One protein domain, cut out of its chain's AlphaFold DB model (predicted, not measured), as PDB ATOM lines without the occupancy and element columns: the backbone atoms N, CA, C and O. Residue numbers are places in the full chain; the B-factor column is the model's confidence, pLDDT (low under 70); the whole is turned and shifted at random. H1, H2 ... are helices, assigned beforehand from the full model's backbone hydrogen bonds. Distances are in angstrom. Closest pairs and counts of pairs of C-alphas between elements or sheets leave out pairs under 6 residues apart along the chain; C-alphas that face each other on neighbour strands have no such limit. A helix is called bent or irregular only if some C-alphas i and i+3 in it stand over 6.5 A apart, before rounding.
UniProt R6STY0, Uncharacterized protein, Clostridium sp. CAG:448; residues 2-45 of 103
ATOM      1  N   GLU A   2     -29.941 -21.500  83.813       48.12
ATOM      2  CA  GLU A   2     -29.505 -21.578  85.229       48.12
ATOM      3  C   GLU A   2     -27.985 -21.593  85.509       48.12
ATOM      4  O   GLU A   2     -27.586 -21.404  86.653       48.12
ATOM      5  N   GLN A   3     -27.104 -21.816  84.522       51.19
ATOM      6  CA  GLN A   3     -25.654 -21.882  84.801       51.19
ATOM      7  C   GLN A   3     -24.976 -20.507  84.855       51.19
ATOM      8  O   GLN A   3     -24.031 -20.337  85.618       51.19
ATOM      9  N   THR A   4     -25.444 -19.512  84.093       53.88
ATOM     10  CA  THR A   4     -24.790 -18.190  84.063       53.88
ATOM     11  C   THR A   4     -24.994 -17.401  85.363       53.88
ATOM     12  O   THR A   4     -24.072 -16.709  85.786       53.88
ATOM     13  N   ASP A   5     -26.134 -17.560  86.041       53.91
ATOM     14  CA  ASP A   5     -26.385 -16.890  87.326       53.91
ATOM     15  C   ASP A   5     -25.532 -17.469  88.465       53.91
ATOM     16  O   ASP A   5     -25.095 -16.725  89.346       53.91
ATOM     17  N   LEU A   6     -25.196 -18.765  88.404       57.03
ATOM     18  CA  LEU A   6     -24.350 -19.442  89.394       57.03
ATOM     19  C   LEU A   6     -22.925 -18.863  89.439       57.03
ATOM     20  O   LEU A   6     -22.346 -18.743  90.514       57.03
ATOM     21  N   PHE A   7     -22.364 -18.484  88.287       62.59
ATOM     22  CA  PHE A   7     -21.017 -17.905  88.198       62.59
ATOM     23  C   PHE A   7     -20.958 -16.417  88.576       62.59
ATOM     24  O   PHE A   7     -19.875 -15.918  88.872       62.59
ATOM     25  N   GLY A   8     -22.096 -15.713  88.566       62.19
ATOM     26  CA  GLY A   8     -22.171 -14.277  88.848       62.19
ATOM     27  C   GLY A   8     -22.575 -13.908  90.279       62.19
ATOM     28  O   GLY A   8     -22.283 -12.796  90.711       62.19
ATOM     29  N   THR A   9     -23.239 -14.806  91.020       60.84
ATOM     30  CA  THR A   9     -23.860 -14.474  92.324       60.84
ATOM     31  C   THR A   9     -23.338 -15.269  93.525       60.84
ATOM     32  O   THR A   9     -23.459 -14.805  94.659       60.84
ATOM     33  N   GLU A  10     -22.723 -16.437  93.322       65.25
ATOM     34  CA  GLU A  10     -22.237 -17.294  94.414       65.25
ATOM     35  C   GLU A  10     -20.771 -17.018  94.785       65.25
ATOM     36  O   GLU A  10     -19.950 -16.595  93.970       65.25
ATOM     37  N   LYS A  11     -20.405 -17.297  96.046       76.62
ATOM     38  CA  LYS A  11     -19.015 -17.153  96.511       76.62
ATOM     39  C   LYS A  11     -18.104 -18.092  95.715       76.62
ATOM     40  O   LYS A  11     -18.370 -19.292  95.649       76.62
ATOM     41  N   ILE A  12     -16.973 -17.572  95.227       78.31
ATOM     42  CA  ILE A  12     -15.964 -18.308  94.436       78.31
ATOM     43  C   ILE A  12     -15.636 -19.678  95.057       78.31
ATOM     44  O   ILE A  12     -15.616 -20.688  94.360       78.31
ATOM     45  N   GLY A  13     -15.472 -19.750  96.385       79.12
ATOM     46  CA  GLY A  13     -15.176 -21.006  97.087       79.12
ATOM     47  C   GLY A  13     -16.246 -22.098  96.938       79.12
ATOM     48  O   GLY A  13     -15.908 -23.274  96.841       79.12
ATOM     49  N   ARG A  14     -17.532 -21.738  96.856       80.44
ATOM     50  CA  ARG A  14     -18.633 -22.701  96.678       80.44
ATOM     51  C   ARG A  14     -18.669 -23.257  95.257       80.44
ATOM     52  O   ARG A  14     -18.916 -24.446  95.067       80.44
ATOM     53  N   ILE A  15     -18.384 -22.405  94.275       80.50
ATOM     54  CA  ILE A  15     -18.272 -22.784  92.862       80.50
ATOM     55  C   ILE A  15     -17.095 -23.748  92.680       80.50
ATOM     56  O   ILE A  15     -17.260 -24.808  92.079       80.50
ATOM     57  N   LEU A  16     -15.938 -23.431  93.273       82.81
ATOM     58  CA  LEU A  16     -14.759 -24.297  93.240       82.81
ATOM     59  C   LEU A  16     -15.035 -25.665  93.871       82.81
ATOM     60  O   LEU A  16     -14.739 -26.672  93.245       82.81
ATOM     61  N   ILE A  17     -15.661 -25.733  95.050       85.50
ATOM     62  CA  ILE A  17     -15.989 -27.020  95.697       85.50
ATOM     63  C   ILE A  17     -16.994 -27.841  94.874       85.50
ATOM     64  O   ILE A  17     -16.962 -29.068  94.920       85.50
ATOM     65  N   ARG A  18     -17.876 -27.199  94.100       84.31
ATOM     66  CA  ARG A  18     -18.841 -27.898  93.239       84.31
ATOM     67  C   ARG A  18     -18.216 -28.410  91.937       84.31
ATOM     68  O   ARG A  18     -18.619 -29.467  91.459       84.31
ATOM     69  N   LEU A  19     -17.256 -27.680  91.368       85.38
ATOM     70  CA  LEU A  19     -16.600 -28.029  90.101       85.38
ATOM     71  C   LEU A  19     -15.318 -28.852  90.271       85.38
ATOM     72  O   LEU A  19     -14.971 -29.619  89.378       85.38
ATOM     73  N   ALA A  20     -14.616 -28.730  91.396       88.38
ATOM     74  CA  ALA A  20     -13.361 -29.437  91.621       88.38
ATOM     75  C   ALA A  20     -13.523 -30.967  91.633       88.38
ATOM     76  O   ALA A  20     -12.759 -31.614  90.924       88.38
ATOM     77  N   PRO A  21     -14.505 -31.580  92.329       91.44
ATOM     78  CA  PRO A  21     -14.636 -33.037  92.366       91.44
ATOM     79  C   PRO A  21     -14.749 -33.704  90.982       91.44
ATOM     80  O   PRO A  21     -13.980 -34.633  90.731       91.44
ATOM     81  N   PRO A  22     -15.623 -33.253  90.053       89.62
ATOM     82  CA  PRO A  22     -15.694 -33.868  88.728       89.62
ATOM     83  C   PRO A  22     -14.426 -33.630  87.898       89.62
ATOM     84  O   PRO A  22     -13.977 -34.544  87.210       89.62
ATOM     85  N   VAL A  23     -13.808 -32.446  87.989       90.50
ATOM     86  CA  VAL A  23     -12.558 -32.144  87.267       90.50
ATOM     87  C   VAL A  23     -11.403 -33.002  87.787       90.50
ATOM     88  O   VAL A  23     -10.657 -33.578  86.999       90.50
ATOM     89  N   MET A  24     -11.277 -33.144  89.106       92.88
ATOM     90  CA  MET A  24     -10.263 -33.991  89.734       92.88
ATOM     91  C   MET A  24     -10.443 -35.460  89.350       92.88
ATOM     92  O   MET A  24      -9.461 -36.137  89.059       92.88
ATOM     93  N   LEU A  25     -11.684 -35.950  89.302       94.56
ATOM     94  CA  LEU A  25     -11.979 -37.318  88.882       94.56
ATOM     95  C   LEU A  25     -11.621 -37.543  87.405       94.56
ATOM     96  O   LEU A  25     -11.013 -38.558  87.076       94.56
ATOM     97  N   ALA A  26     -11.915 -36.581  86.526       93.06
ATOM     98  CA  ALA A  26     -11.501 -36.643  85.124       93.06
ATOM     99  C   ALA A  26      -9.969 -36.689  84.975       93.06
ATOM    100  O   ALA A  26      -9.444 -37.509  84.222       93.06
ATOM    101  N   GLN A  27      -9.246 -35.860  85.735       93.69
ATOM    102  CA  GLN A  27      -7.779 -35.866  85.755       93.69
ATOM    103  C   GLN A  27      -7.208 -37.176  86.318       93.69
ATOM    104  O   GLN A  27      -6.215 -37.685  85.801       93.69
ATOM    105  N   LEU A  28      -7.857 -37.774  87.323       94.62
ATOM    106  CA  LEU A  28      -7.465 -39.074  87.868       94.62
ATOM    107  C   LEU A  28      -7.601 -40.190  86.822       94.62
ATOM    108  O   LEU A  28      -6.676 -40.982  86.650       94.62
ATOM    109  N   ILE A  29      -8.722 -40.235  86.098       95.00
ATOM    110  CA  ILE A  29      -8.934 -41.213  85.020       95.00
ATOM    111  C   ILE A  29      -7.885 -41.029  83.916       95.00
ATOM    112  O   ILE A  29      -7.307 -42.009  83.452       95.00
ATOM    113  N   GLN A  30      -7.593 -39.784  83.532       90.75
ATOM    114  CA  GLN A  30      -6.571 -39.479  82.527       90.75
ATOM    115  C   GLN A  30      -5.172 -39.943  82.964       90.75
ATOM    116  O   GLN A  30      -4.437 -40.530  82.172       90.75
ATOM    117  N   ALA A  31      -4.809 -39.739  84.232       91.06
ATOM    118  CA  ALA A  31      -3.539 -40.216  84.772       91.06
ATOM    119  C   ALA A  31      -3.456 -41.752  84.791       91.06
ATOM    120  O   ALA A  31      -2.432 -42.314  84.405       91.06
ATOM    121  N   LEU A  32      -4.537 -42.439  85.181       93.25
ATOM    122  CA  LEU A  32      -4.611 -43.903  85.137       93.25
ATOM    123  C   LEU A  32      -4.466 -44.441  83.710       93.25
ATOM    124  O   LEU A  32      -3.786 -45.445  83.511       93.25
ATOM    125  N   TYR A  33      -5.049 -43.757  82.723       89.88
ATOM    126  CA  TYR A  33      -4.876 -44.094  81.312       89.88
ATOM    127  C   TYR A  33      -3.410 -43.977  80.879       89.88
ATOM    128  O   TYR A  33      -2.878 -44.921  80.305       89.88
ATOM    129  N   ASN A  34      -2.730 -42.878  81.223       86.56
ATOM    130  CA  ASN A  34      -1.309 -42.698  80.901       86.56
ATOM    131  C   ASN A  34      -0.423 -43.794  81.523       86.56
ATOM    132  O   ASN A  34       0.522 -44.260  80.890       86.56
ATOM    133  N   ILE A  35      -0.733 -44.228  82.752       86.25
ATOM    134  CA  ILE A  35      -0.017 -45.327  83.417       86.25
ATOM    135  C   ILE A  35      -0.293 -46.657  82.713       86.25
ATOM    136  O   ILE A  35       0.641 -47.415  82.463       86.25
ATOM    137  N   ALA A  36      -1.558 -46.949  82.400       86.19
ATOM    138  CA  ALA A  36      -1.932 -48.175  81.711       86.19
ATOM    139  C   ALA A  36      -1.271 -48.253  80.327       86.19
ATOM    140  O   ALA A  36      -0.636 -49.258  80.026       86.19
ATOM    141  N   ASP A  37      -1.348 -47.187  79.531       83.62
ATOM    142  CA  ASP A  37      -0.710 -47.093  78.215       83.62
ATOM    143  C   ASP A  37       0.803 -47.344  78.310       83.62
ATOM    144  O   ASP A  37       1.330 -48.265  77.686       83.62
ATOM    145  N   SER A  38       1.488 -46.632  79.211       76.94
ATOM    146  CA  SER A  38       2.924 -46.820  79.439       76.94
ATOM    147  C   SER A  38       3.272 -48.242  79.906       76.94
ATOM    148  O   SER A  38       4.260 -48.816  79.444       76.94
ATOM    149  N   PHE A  39       2.449 -48.849  80.768       81.94
ATOM    150  CA  PHE A  39       2.640 -50.218  81.247       81.94
ATOM    151  C   PHE A  39       2.457 -51.259  80.134       81.94
ATOM    152  O   PHE A  39       3.274 -52.172  80.004       81.94
ATOM    153  N   PHE A  40       1.407 -51.137  79.317       77.88
ATOM    154  CA  PHE A  40       1.160 -52.050  78.201       77.88
ATOM    155  C   PHE A  40       2.237 -51.925  77.122       77.88
ATOM    156  O   PHE A  40       2.743 -52.948  76.658       77.88
ATOM    157  N   VAL A  41       2.647 -50.701  76.774       74.44
ATOM    158  CA  VAL A  41       3.709 -50.490  75.783       74.44
ATOM    159  C   VAL A  41       5.065 -50.971  76.306       74.44
ATOM    160  O   VAL A  41       5.788 -51.657  75.581       74.44
ATOM    161  N   GLY A  42       5.383 -50.706  77.576       70.75
ATOM    162  CA  GLY A  42       6.618 -51.174  78.208       70.75
ATOM    163  C   GLY A  42       6.719 -52.699  78.303       70.75
ATOM    164  O   GLY A  42       7.809 -53.248  78.194       70.75
ATOM    165  N   ARG A  43       5.593 -53.410  78.447       67.38
ATOM    166  CA  ARG A  43       5.579 -54.881  78.539       67.38
ATOM    167  C   ARG A  43       5.718 -55.586  77.184       67.38
ATOM    168  O   ARG A  43       6.135 -56.739  77.155       67.38
ATOM    169  N   TYR A  44       5.339 -54.933  76.083       63.81
ATOM    170  CA  TYR A  44       5.323 -55.550  74.749       63.81
ATOM    171  C   TYR A  44       6.616 -55.320  73.947       63.81
ATOM    172  O   TYR A  44       6.880 -56.071  73.010       63.81
ATOM    173  N   SER A  45       7.428 -54.307  74.282       59.69
ATOM    174  CA  SER A  45       8.702 -54.051  73.595       59.69
ATOM    175  C   SER A  45       9.644 -53.144  74.403       59.69
ATOM    176  O   SER A  45       9.384 -51.949  74.537       59.69
TER     177      SER A  45
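Overview. This is residues 2 to 45 of the 103 residues of an uncharacterized protein of Clostridium sp. CAG:448 (UniProt R6STY0). One long helix, H2, makes nearly the whole length of a rod, and a short helix, H1, is set steeply to it at its first end, like a small foot on a long leg. Most of H2 stands free, with a kink of 39 degrees near residue 19. The printed part has 44 residues with two named helices, H1 then H2, and no named strand; the class is all helix. The whole is extended, with a radius of gyration of the C-alphas of 17.5 A and spans of 55 by 17 by 9 A.

Along the chain. H1 takes residues 2 to 9, from C-alpha 2 at (-29.505, -21.578, 85.229), and measures 11.5 A from first to last C-alpha. It is neither bent nor irregular, but only just: C-alphas 2 and 5 are 6.0 A apart. H2 takes residues 12 to 44, from C-alpha 12 at (-15.964, -18.308, 94.436) to C-alpha 44 at (5.323, -55.550, 74.749), a length of 47.2 A. H2 is irregular, but only just: C-alphas 18 and 21 are 6.7 A apart.

Arrangement. A tight link of 2 residues joins H1 to H2. The two helices are close but not clearly touching, and their closest C-alphas, those of Phe 7 and Ile 15, are 7.3 A apart. Their lines stand at a steep tilt of 64 degrees, opposite ways. In H1, 1 of 4 O i to N i+4 pairs is within hydrogen-bond range, beside 2 of 5 O i to N i+3 pairs; in H2, 27 of 29 O i to N i+4 pairs are.

Size, cuts and confidence. The C-alphas of Thr 9 and Ser 45, the two farthest apart, are 54.6 A apart. Residues 8 to 13 and residues 16 to 45, of which 16 to 44 belong to H2, stand free. The printed part has no cut and no long link. Its mean pLDDT is 78.5, and residues 2 to 10 and 43 to 45 are under 70.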